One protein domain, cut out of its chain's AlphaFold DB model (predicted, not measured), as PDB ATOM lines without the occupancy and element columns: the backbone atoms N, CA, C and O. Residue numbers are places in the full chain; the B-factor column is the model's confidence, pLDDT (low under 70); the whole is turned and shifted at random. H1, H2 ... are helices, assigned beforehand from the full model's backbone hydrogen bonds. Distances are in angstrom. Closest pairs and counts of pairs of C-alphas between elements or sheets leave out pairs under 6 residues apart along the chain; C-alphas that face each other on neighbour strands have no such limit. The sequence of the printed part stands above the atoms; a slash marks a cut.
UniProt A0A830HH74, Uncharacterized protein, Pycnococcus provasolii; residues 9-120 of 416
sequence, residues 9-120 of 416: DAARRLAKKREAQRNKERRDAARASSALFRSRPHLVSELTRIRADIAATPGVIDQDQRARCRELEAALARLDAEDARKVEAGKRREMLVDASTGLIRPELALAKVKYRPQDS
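Overview. This is residues 9 to 120 of the 416 residues of an uncharacterized protein of Pycnococcus provasolii (UniProt A0A830HH74). Picture a long helical hairpin with unequal legs, from which a second long helix sticks out as an arm: H2 folds back beside the first part of the long helix H3, and residues 9 to 31 of H1 stick out at nearly a right angle to H3. Beyond the far end of H3 the model trails off into a loose tail with the tiny helix H4, and residues 110 to 120 of that tail stand free. The printed part has 112 residues with four named helices, in the order H1, H2, H3, H4, and no named strand; its class is all helix. It is extended, with a radius of gyration of the C-alphas of 24.3 A, and flat, spanning 75 by 59 by 21 A.

Along the chain. Find C-alpha 63 at (-56.155, -1.887, -33.621); from there H3, residues 63 to 96, runs 49.0 A to C-alpha 96 at (-18.954, -21.271, -8.290). Before it, look at residues 40 to 56 for H2, 24.5 A from first to last C-alpha. H1 is residues 9 to 36; it begins with C-alpha 9 at (-68.334, -16.705, 6.185) and is 40.3 A long. After H3, find the four residues of H4 at 106 to 109.

Arrangement. Start at H3 and look for H2: they touch, with 15 pairs of C-alphas within 8 A, and the closest C-alphas are those of Leu 47 and Cys 69, 5.9 A apart. They form a helical hairpin, running opposite ways at a shallow tilt of 30 degrees, and H3 touches H2 with residues 65 to 79 alone. H1 and H3 only just touch, with 3 pairs of C-alphas within 8 A; the closest are those of Leu 36 and Ala 75, at 7.5 A. Their lines are about perpendicular, at 88 degrees, and H1 touches H3 with residues 35 to 36 alone. H1 and H2 are apart. H4 is apart from H1 and H2, and only just apart from H3, with a closest distance of 8.0 A between C-alphas. In H1, H2 and H3 every O i to N i+4 pair is within hydrogen-bond range; H4 is too short for such a pair, and its one O i to N i+3 pair is within range.

Size, cuts and confidence. The two C-alphas farthest apart are those of Gly 59 and Gln 118, at 77.0 A. The printed part has no cut. The link from H1 to H2 is tight, those from H2 to H3 and from H3 to H4 are short, and no link is long. Residues 55 to 61 and residues 81 to 92 of H3 also stand free. The mean pLDDT of the printed part is 79.8; look for values under 70 at residues 35 to 37, residue 61 and residues 92 to 113.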
ATOM      1  N   ASP A   9     -68.003 -16.857   7.606       82.12
ATOM      2  CA  ASP A   9     -68.334 -16.705   6.185       82.12
ATOM      3  C   ASP A   9     -67.425 -15.691   5.480       82.12
ATOM      4  O   ASP A   9     -67.132 -15.860   4.293       82.12
ATOM      5  N   ALA A  10     -66.923 -14.675   6.192       82.31
ATOM      6  CA  ALA A  10     -65.933 -13.740   5.655       82.31
ATOM      7  C   ALA A  10     -64.609 -14.461   5.344       82.31
ATOM      8  O   ALA A  10     -64.115 -14.387   4.215       82.31
ATOM      9  N   ALA A  11     -64.111 -15.273   6.284       85.75
ATOM     10  CA  ALA A  11     -62.914 -16.091   6.082       85.75
ATOM     11  C   ALA A  11     -63.076 -17.078   4.909       85.75
ATOM     12  O   ALA A  11     -62.177 -17.234   4.078       85.75
ATOM     13  N   ARG A  12     -64.256 -17.698   4.770       88.31
ATOM     14  CA  ARG A  12     -64.560 -18.608   3.653       88.31
ATOM     15  C   ARG A  12     -64.582 -17.891   2.300       88.31
ATOM     16  O   ARG A  12     -64.128 -18.450   1.299       88.31
ATOM     17  N   ARG A  13     -65.093 -16.656   2.248       89.50
ATOM     18  CA  ARG A  13     -65.093 -15.823   1.034       89.50
ATOM     19  C   ARG A  13     -63.678 -15.396   0.643       89.50
ATOM     20  O   ARG A  13     -63.335 -15.514  -0.532       89.50
ATOM     21  N   LEU A  14     -62.850 -14.990   1.607       87.88
ATOM     22  CA  LEU A  14     -61.438 -14.657   1.376       87.88
ATOM     23  C   LEU A  14     -60.646 -15.869   0.874       87.88
ATOM     24  O   LEU A  14     -59.931 -15.763  -0.123       87.88
ATOM     25  N   ALA A  15     -60.839 -17.044   1.480       91.12
ATOM     26  CA  ALA A  15     -60.218 -18.286   1.023       91.12
ATOM     27  C   ALA A  15     -60.621 -18.630  -0.421       91.12
ATOM     28  O   ALA A  15     -59.760 -18.912  -1.253       91.12
ATOM     29  N   LYS A  16     -61.914 -18.515  -0.755       95.44
ATOM     30  CA  LYS A  16     -62.415 -18.754  -2.116       95.44
ATOM     31  C   LYS A  16     -61.867 -17.739  -3.127       95.44
ATOM     32  O   LYS A  16     -61.563 -18.117  -4.255       95.44
ATOM     33  N   LYS A  17     -61.715 -16.467  -2.739       96.38
ATOM     34  CA  LYS A  17     -61.113 -15.418  -3.583       96.38
ATOM     35  C   LYS A  17     -59.630 -15.708  -3.842       96.38
ATOM     36  O   LYS A  17     -59.217 -15.698  -5.000       96.38
ATOM     37  N   ARG A  18     -58.863 -16.062  -2.801       95.69
ATOM     38  CA  ARG A  18     -57.449 -16.472  -2.916       95.69
ATOM     39  C   ARG A  18     -57.289 -17.716  -3.796       95.69
ATOM     40  O   ARG A  18     -56.415 -17.753  -4.657       95.69
ATOM     41  N   GLU A  19     -58.150 -18.718  -3.639       95.38
ATOM     42  CA  GLU A  19     -58.134 -19.925  -4.476       95.38
ATOM     43  C   GLU A  19     -58.480 -19.620  -5.944       95.38
ATOM     44  O   GLU A  19     -57.802 -20.093  -6.858       95.38
ATOM     45  N   ALA A  20     -59.492 -18.782  -6.189       94.44
ATOM     46  CA  ALA A  20     -59.856 -18.349  -7.537       94.44
ATOM     47  C   ALA A  20     -58.724 -17.561  -8.216       94.44
ATOM     48  O   ALA A  20     -58.456 -17.778  -9.400       94.44
ATOM     49  N   GLN A  21     -58.032 -16.696  -7.469       95.12
ATOM     50  CA  GLN A  21     -56.878 -15.946  -7.957       95.12
ATOM     51  C   GLN A  21     -55.712 -16.874  -8.322       95.12
ATOM     52  O   GLN A  21     -55.234 -16.817  -9.453       95.12
ATOM     53  N   ARG A  22     -55.343 -17.818  -7.444       94.38
ATOM     54  CA  ARG A  22     -54.315 -18.836  -7.744       94.38
ATOM     55  C   ARG A  22     -54.656 -19.657  -8.990       94.38
ATOM     56  O   ARG A  22     -53.783 -19.963  -9.799       94.38
ATOM     57  N   ASN A  23     -55.929 -20.007  -9.179       96.06
ATOM     58  CA  ASN A  23     -56.381 -20.715 -10.379       96.06
ATOM     59  C   ASN A  23     -56.298 -19.854 -11.646       96.06
ATOM     60  O   ASN A  23     -55.990 -20.379 -12.717       96.06
ATOM     61  N   LYS A  24     -56.560 -18.546 -11.546       97.19
ATOM     62  CA  LYS A  24     -56.387 -17.605 -12.660       97.19
ATOM     63  C   LYS A  24     -54.913 -17.492 -13.048       97.19
ATOM     64  O   LYS A  24     -54.585 -17.722 -14.206       97.19
ATOM     65  N   GLU A  25     -54.034 -17.278 -12.074       91.94
ATOM     66  CA  GLU A  25     -52.582 -17.210 -12.276       91.94
ATOM     67  C   GLU A  25     -52.031 -18.499 -12.893       91.94
ATOM     68  O   GLU A  25     -51.265 -18.444 -13.850       91.94
ATOM     69  N   ARG A  26     -52.485 -19.676 -12.435       90.56
ATOM     70  CA  ARG A  26     -52.113 -20.962 -13.051       90.56
ATOM     71  C   ARG A  26     -52.537 -21.067 -14.514       90.56
ATOM     72  O   ARG A  26     -51.775 -21.588 -15.325       90.56
ATOM     73  N   ARG A  27     -53.735 -20.593 -14.869       92.25
ATOM     74  CA  ARG A  27     -54.201 -20.590 -16.267       92.25
ATOM     75  C   ARG A  27     -53.394 -19.621 -17.120       92.25
ATOM     76  O   ARG A  27     -53.061 -19.962 -18.250       92.25
ATOM     77  N   ASP A  28     -53.070 -18.448 -16.591       83.94
ATOM     78  CA  ASP A  28     -52.281 -17.448 -17.307       83.94
ATOM     79  C   ASP A  28     -50.827 -17.906 -17.488       83.94
ATOM     80  O   ASP A  28     -50.285 -17.788 -18.585       83.94
ATOM     81  N   ALA A  29     -50.233 -18.551 -16.479       78.50
ATOM     82  CA  ALA A  29     -48.927 -19.201 -16.585       78.50
ATOM     83  C   ALA A  29     -48.937 -20.355 -17.603       78.50
ATOM     84  O   ALA A  29     -48.030 -20.454 -18.428       78.50
ATOM     85  N   ALA A  30     -49.982 -21.192 -17.608       83.00
ATOM     86  CA  ALA A  30     -50.132 -22.256 -18.598       83.00
ATOM     87  C   ALA A  30     -50.232 -21.683 -20.022       83.00
ATOM     88  O   ALA A  30     -49.488 -22.116 -20.898       83.00
ATOM     89  N   ARG A  31     -51.058 -20.650 -20.243       81.00
ATOM     90  CA  ARG A  31     -51.148 -19.938 -21.533       81.00
ATOM     91  C   ARG A  31     -49.814 -19.323 -21.950       81.00
ATOM     92  O   ARG A  31     -49.457 -19.413 -23.120       81.00
ATOM     93  N   ALA A  32     -49.071 -18.736 -21.010       75.44
ATOM     94  CA  ALA A  32     -47.741 -18.193 -21.271       75.44
ATOM     95  C   ALA A  32     -46.753 -19.297 -21.677       75.44
ATOM     96  O   ALA A  32     -46.050 -19.133 -22.666       75.44
ATOM     97  N   SER A  33     -46.763 -20.449 -20.998       71.88
ATOM     98  CA  SER A  33     -45.936 -21.600 -21.380       71.88
ATOM     99  C   SER A  33     -46.315 -22.162 -22.754       71.88
ATOM    100  O   SER A  33     -45.441 -22.398 -23.578       71.88
ATOM    101  N   SER A  34     -47.609 -22.262 -23.075       71.44
ATOM    102  CA  SER A  34     -48.090 -22.599 -24.421       71.44
ATOM    103  C   SER A  34     -47.657 -21.584 -25.483       71.44
ATOM    104  O   SER A  34     -47.393 -21.967 -26.618       71.44
ATOM    105  N   ALA A  35     -47.551 -20.299 -25.133       63.78
ATOM    106  CA  ALA A  35     -47.009 -19.278 -26.025       63.78
ATOM    107  C   ALA A  35     -45.486 -19.400 -26.204       63.78
ATOM    108  O   ALA A  35     -45.011 -19.147 -27.306       63.78
ATOM    109  N   LEU A  36     -44.749 -19.845 -25.177       59.25
ATOM    110  CA  LEU A  36     -43.311 -20.155 -25.250       59.25
ATOM    111  C   LEU A  36     -43.010 -21.368 -26.147       59.25
ATOM    112  O   LEU A  36     -41.924 -21.449 -26.710       59.25
ATOM    113  N   PHE A  37     -43.965 -22.286 -26.336       61.78
ATOM    114  CA  PHE A  37     -43.825 -23.372 -27.318       61.78
ATOM    115  C   PHE A  37     -43.874 -22.886 -28.776       61.78
ATOM    116  O   PHE A  37     -43.546 -23.657 -29.679       61.78
ATOM    117  N   ARG A  38     -44.229 -21.619 -29.041       74.38
ATOM    118  CA  ARG A  38     -43.922 -21.005 -30.339       74.38
ATOM    119  C   ARG A  38     -42.429 -20.713 -30.367       74.38
ATOM    120  O   ARG A  38     -41.927 -19.940 -29.557       74.38
ATOM    121  N   SER A  39     -41.722 -21.340 -31.301       79.94
ATOM    122  CA  SER A  39     -40.286 -21.140 -31.450       79.94
ATOM    123  C   SER A  39     -39.975 -19.655 -31.688       79.94
ATOM    124  O   SER A  39     -40.705 -18.953 -32.390       79.94
ATOM    125  N   ARG A  40     -38.871 -19.163 -31.113       85.38
ATOM    126  CA  ARG A  40     -38.346 -17.807 -31.352       85.38
ATOM    127  C   ARG A  40     -38.387 -17.387 -32.836       85.38
ATOM    128  O   ARG A  40     -38.905 -16.303 -33.099       85.38
ATOM    129  N   PRO A  41     -37.931 -18.206 -33.812       89.38
ATOM    130  CA  PRO A  41     -38.025 -17.837 -35.227       89.38
ATOM    131  C   PRO A  41     -39.468 -17.651 -35.713       89.38
ATOM    132  O   PRO A  41     -39.723 -16.729 -36.480       89.38
ATOM    133  N   HIS A  42     -40.423 -18.448 -35.221       89.44
ATOM    134  CA  HIS A  42     -41.835 -18.306 -35.580       89.44
ATOM    135  C   HIS A  42     -42.425 -16.976 -35.085       89.44
ATOM    136  O   HIS A  42     -43.167 -16.311 -35.808       89.44
ATOM    137  N   LEU A  43     -42.095 -16.558 -33.857       90.50
ATOM    138  CA  LEU A  43     -42.548 -15.269 -33.313       90.50
ATOM    139  C   LEU A  43     -41.985 -14.089 -34.114       90.50
ATOM    140  O   LEU A  43     -42.707 -13.132 -34.388       90.50
ATOM    141  N   VAL A  44     -40.716 -14.177 -34.527       94.19
ATOM    142  CA  VAL A  44     -40.078 -13.164 -35.378       94.19
ATOM    143  C   VAL A  44     -40.751 -13.104 -36.748       94.19
ATOM    144  O   VAL A  44     -41.092 -12.009 -37.185       94.19
ATOM    145  N   SER A  45     -41.007 -14.245 -37.400       94.88
ATOM    146  CA  SER A  45     -41.668 -14.273 -38.714       94.88
ATOM    147  C   SER A  45     -43.108 -13.752 -38.679       94.88
ATOM    148  O   SER A  45     -43.561 -13.095 -39.612       94.88
ATOM    149  N   GLU A  46     -43.846 -14.026 -37.600       93.69
ATOM    150  CA  GLU A  46     -45.217 -13.526 -37.433       93.69
ATOM    151  C   GLU A  46     -45.210 -12.004 -37.216       93.69
ATOM    152  O   GLU A  46     -45.996 -11.276 -37.820       93.69
ATOM    153  N   LEU A  47     -44.263 -11.503 -36.419       94.88
ATOM    154  CA  LEU A  47     -44.089 -10.076 -36.166       94.88
ATOM    155  C   LEU A  47     -43.673  -9.319 -37.434       94.88
ATOM    156  O   LEU A  47     -44.233  -8.254 -37.707       94.88
ATOM    157  N   THR A  48     -42.728  -9.842 -38.221       96.12
ATOM    158  CA  THR A  48     -42.312  -9.209 -39.484       96.12
ATOM    159  C   THR A  48     -43.457  -9.162 -40.486       96.12
ATOM    160  O   THR A  48     -43.675  -8.111 -41.087       96.12
ATOM    161  N   ARG A  49     -44.241 -10.243 -40.602       95.94
ATOM    162  CA  ARG A  49     -45.441 -10.286 -41.444       95.94
ATOM    163  C   ARG A  49     -46.457  -9.211 -41.048       95.94
ATOM    164  O   ARG A  49     -46.826  -8.401 -41.888       95.94
ATOM    165  N   ILE A  50     -46.853  -9.142 -39.774       94.06
ATOM    166  CA  ILE A  50     -47.866  -8.166 -39.327       94.06
ATOM    167  C   ILE A  50     -47.351  -6.727 -39.485       94.06
ATOM    168  O   ILE A  50     -48.102  -5.836 -39.875       94.06
ATOM    169  N   ARG A  51     -46.061  -6.472 -39.233       93.81
ATOM    170  CA  ARG A  51     -45.474  -5.145 -39.478       93.81
ATOM    171  C   ARG A  51     -45.496  -4.765 -40.959       93.81
ATOM    172  O   ARG A  51     -45.755  -3.601 -41.258       93.81
ATOM    173  N   ALA A  52     -45.240  -5.713 -41.859       94.44
ATOM    174  CA  ALA A  52     -45.345  -5.487 -43.297       94.44
ATOM    175  C   ALA A  52     -46.795  -5.183 -43.710       94.44
ATOM    176  O   ALA A  52     -47.016  -4.220 -44.438       94.44
ATOM    177  N   ASP A  53     -47.777  -5.913 -43.171       91.94
ATOM    178  CA  ASP A  53     -49.204  -5.683 -43.438       91.94
ATOM    179  C   ASP A  53     -49.657  -4.282 -42.971       91.94
ATOM    180  O   ASP A  53     -50.318  -3.549 -43.715       91.94
ATOM    181  N   ILE A  54     -49.221  -3.855 -41.775       92.00
ATOM    182  CA  ILE A  54     -49.470  -2.503 -41.243       92.00
ATOM    183  C   ILE A  54     -48.818  -1.431 -42.129       92.00
ATOM    184  O   ILE A  54     -49.400  -0.365 -42.341       92.00
ATOM    185  N   ALA A  55     -47.608  -1.686 -42.630       90.62
ATOM    186  CA  ALA A  55     -46.895  -0.758 -43.504       90.62
ATOM    187  C   ALA A  55     -47.519  -0.674 -44.906       90.62
ATOM    188  O   ALA A  55     -47.517   0.400 -45.504       90.62
ATOM    189  N   ALA A  56     -48.074  -1.780 -45.412       92.69
ATOM    190  CA  ALA A  56     -48.730  -1.859 -46.714       92.69
ATOM    191  C   ALA A  56     -50.105  -1.174 -46.734       92.69
ATOM    192  O   ALA A  56     -50.549  -0.715 -47.785       92.69
ATOM    193  N   THR A  57     -50.773  -1.064 -45.581       89.00
ATOM    194  CA  THR A  57     -52.115  -0.469 -45.458       89.00
ATOM    195  C   THR A  57     -52.142   0.776 -44.553       89.00
ATOM    196  O   THR A  57     -52.869   0.827 -43.555       89.00
ATOM    197  N   PRO A  58     -51.385   1.842 -44.886       79.81
ATOM    198  CA  PRO A  58     -51.344   3.050 -44.075       79.81
ATOM    199  C   PRO A  58     -52.681   3.803 -44.171       79.81
ATOM    200  O   PRO A  58     -52.927   4.553 -45.109       79.81
ATOM    201  N   GLY A  59     -53.569   3.607 -43.195       76.75
ATOM    202  CA  GLY A  59     -54.827   4.360 -43.086       76.75
ATOM    203  C   GLY A  59     -55.987   3.577 -42.479       76.75
ATOM    204  O   GLY A  59     -56.818   4.163 -41.788       76.75
ATOM    205  N   VAL A  60     -55.999   2.252 -42.642       79.06
ATOM    206  CA  VAL A  60     -56.923   1.352 -41.938       79.06
ATOM    207  C   VAL A  60     -56.146   0.752 -40.780       79.06
ATOM    208  O   VAL A  60     -55.539  -0.306 -40.878       79.06
ATOM    209  N   ILE A  61     -56.057   1.511 -39.690       67.69
ATOM    210  CA  ILE A  61     -55.333   1.063 -38.505       67.69
ATOM    211  C   ILE A  61     -56.169  -0.019 -37.832       67.69
ATOM    212  O   ILE A  61     -57.078   0.284 -37.060       67.69
ATOM    213  N   ASP A  62     -55.835  -1.271 -38.113       84.06
ATOM    214  CA  ASP A  62     -56.429  -2.394 -37.415       84.06
ATOM    215  C   ASP A  62     -55.822  -2.459 -36.004       84.06
ATOM    216  O   ASP A  62     -54.655  -2.816 -35.792       84.06
ATOM    217  N   GLN A  63     -56.582  -1.968 -35.021       89.31
ATOM    218  CA  GLN A  63     -56.155  -1.887 -33.621       89.31
ATOM    219  C   GLN A  63     -55.755  -3.270 -33.090       89.31
ATOM    220  O   GLN A  63     -54.820  -3.375 -32.289       89.31
ATOM    221  N   ASP A  64     -56.397  -4.314 -33.610       88.25
ATOM    222  CA  ASP A  64     -56.133  -5.708 -33.287       88.25
ATOM    223  C   ASP A  64     -54.756  -6.160 -33.792       88.25
ATOM    224  O   ASP A  64     -54.002  -6.780 -33.041       88.25
ATOM    225  N   GLN A  65     -54.343  -5.760 -35.002       91.00
ATOM    226  CA  GLN A  65     -52.999  -6.058 -35.519       91.00
ATOM    227  C   GLN A  65     -51.905  -5.376 -34.695       91.00
ATOM    228  O   GLN A  65     -50.875  -5.978 -34.387       91.00
ATOM    229  N   ARG A  66     -52.137  -4.134 -34.253       90.56
ATOM    230  CA  ARG A  66     -51.204  -3.431 -33.356       90.56
ATOM    231  C   ARG A  66     -51.130  -4.080 -31.978       90.56
ATOM    232  O   ARG A  66     -50.042  -4.157 -31.405       90.56
ATOM    233  N   ALA A  67     -52.260  -4.537 -31.440       92.69
ATOM    234  CA  ALA A  67     -52.289  -5.287 -30.189       92.69
ATOM    235  C   ALA A  67     -51.524  -6.610 -30.328       92.69
ATOM    236  O   ALA A  67     -50.708  -6.934 -29.464       92.69
ATOM    237  N   ARG A  68     -51.699  -7.312 -31.453       92.19
ATOM    238  CA  ARG A  68     -50.983  -8.550 -31.765       92.19
ATOM    239  C   ARG A  68     -49.476  -8.336 -31.916       92.19
ATOM    240  O   ARG A  68     -48.709  -9.106 -31.347       92.19
ATOM    241  N   CYS A  69     -49.037  -7.266 -32.586       93.62
ATOM    242  CA  CYS A  69     -47.618  -6.890 -32.627       93.62
ATOM    243  C   CYS A  69     -47.036  -6.695 -31.223       93.62
ATOM    244  O   CYS A  69     -45.993  -7.264 -30.920       93.62
ATOM    245  N   ARG A  70     -47.722  -5.945 -30.347       94.44
ATOM    246  CA  ARG A  70     -47.268  -5.733 -28.960       94.44
ATOM    247  C   ARG A  70     -47.209  -7.034 -28.161       94.44
ATOM    248  O   ARG A  70     -46.300  -7.212 -27.357       94.44
ATOM    249  N   GLU A  71     -48.164  -7.938 -28.371       92.44
ATOM    250  CA  GLU A  71     -48.177  -9.254 -27.727       92.44
ATOM    251  C   GLU A  71     -46.966 -10.100 -28.154       92.44
ATOM    252  O   GLU A  71     -46.286 -10.674 -27.302       92.44
ATOM    253  N   LEU A  72     -46.656 -10.133 -29.456       92.62
ATOM    254  CA  LEU A  72     -45.503 -10.859 -30.002       92.62
ATOM    255  C   LEU A  72     -44.169 -10.256 -29.541       92.62
ATOM    256  O   LEU A  72     -43.261 -10.993 -29.160       92.62
ATOM    257  N   GLU A  73     -44.059  -8.926 -29.505       94.19
ATOM    258  CA  GLU A  73     -42.893  -8.216 -28.960       94.19
ATOM    259  C   GLU A  73     -42.679  -8.538 -27.475       94.19
ATOM    260  O   GLU A  73     -41.563  -8.850 -27.057       94.19
ATOM    261  N   ALA A  74     -43.751  -8.535 -26.677       92.88
ATOM    262  CA  ALA A  74     -43.683  -8.902 -25.267       92.88
ATOM    263  C   ALA A  74     -43.294 -10.377 -25.065       92.88
ATOM    264  O   ALA A  74     -42.585 -10.698 -24.110       92.88
ATOM    265  N   ALA A  75     -43.730 -11.280 -25.950       88.19
ATOM    266  CA  ALA A  75     -43.331 -12.685 -25.917       88.19
ATOM    267  C   ALA A  75     -41.832 -12.866 -26.220       88.19
ATOM    268  O   ALA A  75     -41.158 -13.605 -25.504       88.19
ATOM    269  N   LEU A  76     -41.295 -12.150 -27.214       91.94
ATOM    270  CA  LEU A  76     -39.858 -12.152 -27.514       91.94
ATOM    271  C   LEU A  76     -39.031 -11.602 -26.346       91.94
ATOM    272  O   LEU A  76     -38.072 -12.247 -25.930       91.94
ATOM    273  N   ALA A  77     -39.456 -10.491 -25.738       91.81
ATOM    274  CA  ALA A  77     -38.773  -9.917 -24.577       91.81
ATOM    275  C   ALA A  77     -38.732 -10.876 -23.369       91.81
ATOM    276  O   ALA A  77     -37.767 -10.876 -22.604       91.81
ATOM    277  N   ARG A  78     -39.760 -11.719 -23.189       85.94
ATOM    278  CA  ARG A  78     -39.763 -12.767 -22.151       85.94
ATOM    279  C   ARG A  78     -38.749 -13.865 -22.442       85.94
ATOM    280  O   ARG A  78     -38.032 -14.251 -21.525       85.94
ATOM    281  N   LEU A  79     -38.667 -14.332 -23.689       87.19
ATOM    282  CA  LEU A  79     -37.651 -15.305 -24.102       87.19
ATOM    283  C   LEU A  79     -36.238 -14.747 -23.901       87.19
ATOM    284  O   LEU A  79     -35.398 -15.424 -23.319       87.19
ATOM    285  N   ASP A  80     -36.001 -13.487 -24.275       88.81
ATOM    286  CA  ASP A  80     -34.717 -12.817 -24.046       88.81
ATOM    287  C   ASP A  80     -34.376 -12.699 -22.555       88.81
ATOM    288  O   ASP A  80     -33.235 -12.932 -22.154       88.81
ATOM    289  N   ALA A  81     -35.360 -12.389 -21.708       87.50
ATOM    290  CA  ALA A  81     -35.170 -12.349 -20.262       87.50
ATOM    291  C   ALA A  81     -34.896 -13.742 -19.666       87.50
ATOM    292  O   ALA A  81     -34.099 -13.868 -18.736       87.50
ATOM    293  N   GLU A  82     -35.535 -14.796 -20.177       85.12
ATOM    294  CA  GLU A  82     -35.263 -16.178 -19.770       85.12
ATOM    295  C   GLU A  82     -33.867 -16.634 -20.194       85.12
ATOM    296  O   GLU A  82     -33.158 -17.242 -19.391       85.12
ATOM    297  N   ASP A  83     -33.443 -16.309 -21.412       82.75
ATOM    298  CA  ASP A  83     -32.099 -16.603 -21.901       82.75
ATOM    299  C   ASP A  83     -31.050 -15.821 -21.097       82.75
ATOM    300  O   ASP A  83     -30.070 -16.408 -20.636       82.75
ATOM    301  N   ALA A  84     -31.298 -14.543 -20.793       86.94
ATOM    302  CA  ALA A  84     -30.449 -13.751 -19.907       86.94
ATOM    303  C   ALA A  84     -30.360 -14.355 -18.494       86.94
ATOM    304  O   ALA A  84     -29.267 -14.452 -17.940       86.94
ATOM    305  N   ARG A  85     -31.479 -14.833 -17.928       85.19
ATOM    306  CA  ARG A  85     -31.497 -15.534 -16.631       85.19
ATOM    307  C   ARG A  85     -30.729 -16.849 -16.672       85.19
ATOM    308  O   ARG A  85     -30.028 -17.154 -15.714       85.19
ATOM    309  N   LYS A  86     -30.829 -17.628 -17.752       81.75
ATOM    310  CA  LYS A  86     -30.048 -18.865 -17.927       81.75
ATOM    311  C   LYS A  86     -28.559 -18.565 -18.053       81.75
ATOM    312  O   LYS A  86     -27.757 -19.267 -17.446       81.75
ATOM    313  N   VAL A  87     -28.193 -17.511 -18.777       83.75
ATOM    314  CA  VAL A  87     -26.804 -17.048 -18.887       83.75
ATOM    315  C   VAL A  87     -26.292 -16.553 -17.538       83.75
ATOM    316  O   VAL A  87     -25.190 -16.917 -17.147       83.75
ATOM    317  N   GLU A  88     -27.069 -15.770 -16.786       83.00
ATOM    318  CA  GLU A  88     -26.675 -15.308 -15.452       83.00
ATOM    319  C   GLU A  88     -26.578 -16.474 -14.458       83.00
ATOM    320  O   GLU A  88     -25.616 -16.556 -13.702       83.00
ATOM    321  N   ALA A  89     -27.519 -17.421 -14.484       78.56
ATOM    322  CA  ALA A  89     -27.462 -18.634 -13.673       78.56
ATOM    323  C   ALA A  89     -26.260 -19.515 -14.048       78.56
ATOM    324  O   ALA A  89     -25.594 -20.055 -13.166       78.56
ATOM    325  N   GLY A  90     -25.947 -19.613 -15.343       70.94
ATOM    326  CA  GLY A  90     -24.741 -20.252 -15.860       70.94
ATOM    327  C   GLY A  90     -23.482 -19.565 -15.346       70.94
ATOM    328  O   GLY A  90     -22.641 -20.230 -14.758       70.94
ATOM    329  N   LYS A  91     -23.403 -18.234 -15.440       75.12
ATOM    330  CA  LYS A  91     -22.299 -17.426 -14.902       75.12
ATOM    331  C   LYS A  91     -22.171 -17.541 -13.389       75.12
ATOM    332  O   LYS A  91     -21.062 -17.629 -12.892       75.12
ATOM    333  N   ARG A  92     -23.270 -17.579 -12.631       65.19
ATOM    334  CA  ARG A  92     -23.239 -17.828 -11.178       65.19
ATOM    335  C   ARG A  92     -22.712 -19.226 -10.866       65.19
ATOM    336  O   ARG A  92     -21.963 -19.388  -9.911       65.19
ATOM    337  N   ARG A  93     -23.076 -20.225 -11.673       60.19
ATOM    338  CA  ARG A  93     -22.560 -21.592 -11.552       60.19
ATOM    339  C   ARG A  93     -21.092 -21.691 -11.972       60.19
ATOM    340  O   ARG A  93     -20.348 -22.426 -11.346       60.19
ATOM    341  N   GLU A  94     -20.670 -20.934 -12.975       59.09
ATOM    342  CA  GLU A  94     -19.282 -20.848 -13.435       59.09
ATOM    343  C   GLU A  94     -18.413 -20.054 -12.448       59.09
ATOM    344  O   GLU A  94     -17.321 -20.479 -12.121       59.09
ATOM    345  N   MET A  95     -18.924 -18.987 -11.825       56.28
ATOM    346  CA  MET A  95     -18.251 -18.330 -10.693       56.28
ATOM    347  C   MET A  95     -18.175 -19.220  -9.441       56.28
ATOM    348  O   MET A  95     -17.368 -18.959  -8.552       56.28
ATOM    349  N   LEU A  96     -19.008 -20.262  -9.352       51.16
ATOM    350  CA  LEU A  96     -18.954 -21.271  -8.290       51.16
ATOM    351  C   LEU A  96     -17.975 -22.419  -8.614       51.16
ATOM    352  O   LEU A  96     -17.543 -23.133  -7.708       51.16
ATOM    353  N   VAL A  97     -17.606 -22.595  -9.884       46.12
ATOM    354  CA  VAL A  97     -16.708 -23.651 -10.366       46.12
ATOM    355  C   VAL A  97     -15.498 -22.986 -11.013       46.12
ATOM    356  O   VAL A  97     -15.544 -22.600 -12.176       46.12
ATOM    357  N   ASP A  98     -14.403 -22.850 -10.265       45.22
ATOM    358  CA  ASP A  98     -13.164 -22.283 -10.805       45.22
ATOM    359  C   ASP A  98     -12.705 -23.077 -12.038       45.22
ATOM    360  O   ASP A  98     -12.499 -24.295 -11.985       45.22
ATOM    361  N   ALA A  99     -12.507 -22.364 -13.149       51.38
ATOM    362  CA  ALA A  99     -12.175 -22.926 -14.459       51.38
ATOM    363  C   ALA A  99     -10.812 -23.653 -14.516       51.38
ATOM    364  O   ALA A  99     -10.478 -24.230 -15.545       51.38
ATOM    365  N   SER A 100     -10.029 -23.630 -13.434       46.16
ATOM    366  CA  SER A 100      -8.704 -24.250 -13.345       46.16
ATOM    367  C   SER A 100      -8.680 -25.610 -12.647       46.16
ATOM    368  O   SER A 100      -7.678 -26.308 -12.751       46.16
ATOM    369  N   THR A 101      -9.728 -26.004 -11.915       51.94
ATOM    370  CA  THR A 101      -9.667 -27.226 -11.085       51.94
ATOM    371  C   THR A 101     -10.866 -28.154 -11.216       51.94
ATOM    372  O   THR A 101     -10.787 -29.285 -10.746       51.94
ATOM    373  N   GLY A 102     -11.983 -27.726 -11.821       50.25
ATOM    374  CA  GLY A 102     -13.197 -28.557 -11.937       50.25
ATOM    375  C   GLY A 102     -13.801 -28.988 -10.588       50.25
ATOM    376  O   GLY A 102     -14.808 -29.694 -10.545       50.25
ATOM    377  N   LEU A 103     -13.205 -28.542  -9.483       45.69
ATOM    378  CA  LEU A 103     -13.626 -28.747  -8.114       45.69
ATOM    379  C   LEU A 103     -14.383 -27.492  -7.683       45.69
ATOM    380  O   LEU A 103     -13.937 -26.366  -7.899       45.69
ATOM    381  N   ILE A 104     -15.551 -27.698  -7.076       46.47
ATOM    382  CA  ILE A 104     -16.309 -26.643  -6.397       46.47
ATOM    383  C   ILE A 104     -15.335 -25.939  -5.449       46.47
ATOM    384  O   ILE A 104     -14.768 -26.617  -4.592       46.47
ATOM    385  N   ARG A 105     -15.125 -24.619  -5.597       42.69
ATOM    386  CA  ARG A 105     -14.245 -23.838  -4.711       42.69
ATOM    387  C   ARG A 105     -14.607 -24.147  -3.250       42.69
ATOM    388  O   ARG A 105     -15.670 -23.709  -2.799       42.69
ATOM    389  N   PRO A 106     -13.755 -24.845  -2.475       48.69
ATOM    390  CA  PRO A 106     -14.061 -25.116  -1.079       48.69
ATOM    391  C   PRO A 106     -14.034 -23.832  -0.247       48.69
ATOM    392  O   PRO A 106     -14.633 -23.807   0.815       48.69
ATOM    393  N   GLU A 107     -13.426 -22.740  -0.727       46.38
ATOM    394  CA  GLU A 107     -13.336 -21.483   0.028       46.38
ATOM    395  C   GLU A 107     -14.672 -20.739   0.183       46.38
ATOM    396  O   GLU A 107     -14.882 -20.090   1.203       46.38
ATOM    397  N   LEU A 108     -15.627 -20.900  -0.744       45.53
ATOM    398  CA  LEU A 108     -17.003 -20.402  -0.564       45.53
ATOM    399  C   LEU A 108     -17.923 -21.428   0.118       45.53
ATOM    400  O   LEU A 108     -18.898 -21.035   0.754       45.53
ATOM    401  N   ALA A 109     -17.583 -22.720   0.081       45.72
ATOM    402  CA  ALA A 109     -18.189 -23.733   0.954       45.72
ATOM    403  C   ALA A 109     -17.672 -23.646   2.413       45.72
ATOM    404  O   ALA A 109     -18.295 -24.173   3.331       45.72
ATOM    405  N   LEU A 110     -16.555 -22.940   2.624       45.94
ATOM    406  CA  LEU A 110     -15.947 -22.568   3.902       45.94
ATOM    407  C   LEU A 110     -16.189 -21.099   4.267       45.94
ATOM    408  O   LEU A 110     -15.553 -20.592   5.196       45.94
ATOM    409  N   ALA A 111     -17.207 -20.451   3.689       49.59
ATOM    410  CA  ALA A 111     -18.018 -19.561   4.511       49.59
ATOM    411  C   ALA A 111     -18.673 -20.455   5.573       49.59
ATOM    412  O   ALA A 111     -19.834 -20.840   5.445       49.59
ATOM    413  N   LYS A 112     -17.866 -20.886   6.559       56.88
ATOM    414  CA  LYS A 112     -18.278 -21.685   7.703       56.88
ATOM    415  C   LYS A 112     -19.480 -20.950   8.216       56.88
ATOM    416  O   LYS A 112     -19.360 -19.818   8.677       56.88
ATOM    417  N   VAL A 113     -20.632 -21.564   8.023       60.88
ATOM    418  CA  VAL A 113     -21.870 -21.108   8.600       60.88
ATOM    419  C   VAL A 113     -21.598 -21.116  10.096       60.88
ATOM    420  O   VAL A 113     -21.548 -22.174  10.717       60.88
ATOM    421  N   LYS A 114     -21.231 -19.954  10.639       72.12
ATOM    422  CA  LYS A 114     -20.796 -19.839  12.021       72.12
ATOM    423  C   LYS A 114     -22.064 -19.905  12.846       72.12
ATOM    424  O   LYS A 114     -22.852 -18.967  12.901       72.12
ATOM    425  N   TYR A 115     -22.294 -21.057  13.441       81.31
ATOM    426  CA  TYR A 115     -23.265 -21.169  14.510       81.31
ATOM    427  C   TYR A 115     -22.658 -20.574  15.772       81.31
ATOM    428  O   TYR A 115     -21.431 -20.544  15.937       81.31
ATOM    429  N   ARG A 116     -23.508 -20.074  16.670       89.25
ATOM    430  CA  ARG A 116     -22.997 -19.613  17.954       89.25
ATOM    431  C   ARG A 116     -22.439 -20.822  18.704       89.25
ATOM    432  O   ARG A 116     -22.998 -21.912  18.579       89.25
ATOM    433  N   PRO A 117     -21.394 -20.655  19.528       90.06
ATOM    434  CA  PRO A 117     -20.904 -21.735  20.374       90.06
ATOM    435  C   PRO A 117     -22.027 -22.407  21.168       90.06
ATOM    436  O   PRO A 117     -22.021 -23.623  21.271       90.06
ATOM    437  N   GLN A 118     -23.021 -21.634  21.633       91.38
ATOM    438  CA  GLN A 118     -24.188 -22.106  22.393       91.38
ATOM    439  C   GLN A 118     -25.095 -23.077  21.628       91.38
ATOM    440  O   GLN A 118     -25.818 -23.847  22.253       91.38
ATOM    441  N   ASP A 119     -25.067 -23.038  20.297       92.06
ATOM    442  CA  ASP A 119     -25.922 -23.863  19.448       92.06
ATOM    443  C   ASP A 119     -25.315 -25.252  19.188       92.06
ATOM    444  O   ASP A 119     -25.991 -26.142  18.663       92.06
ATOM    445  N   SER A 120     -24.039 -25.451  19.535       91.88
ATOM    446  CA  SER A 120     -23.363 -26.745  19.442       91.88
ATOM    447  C   SER A 120     -23.851 -27.687  20.539       91.88
ATOM    448  O   SER A 120     -23.910 -27.324  21.712       91.88
TER     449      SER A 120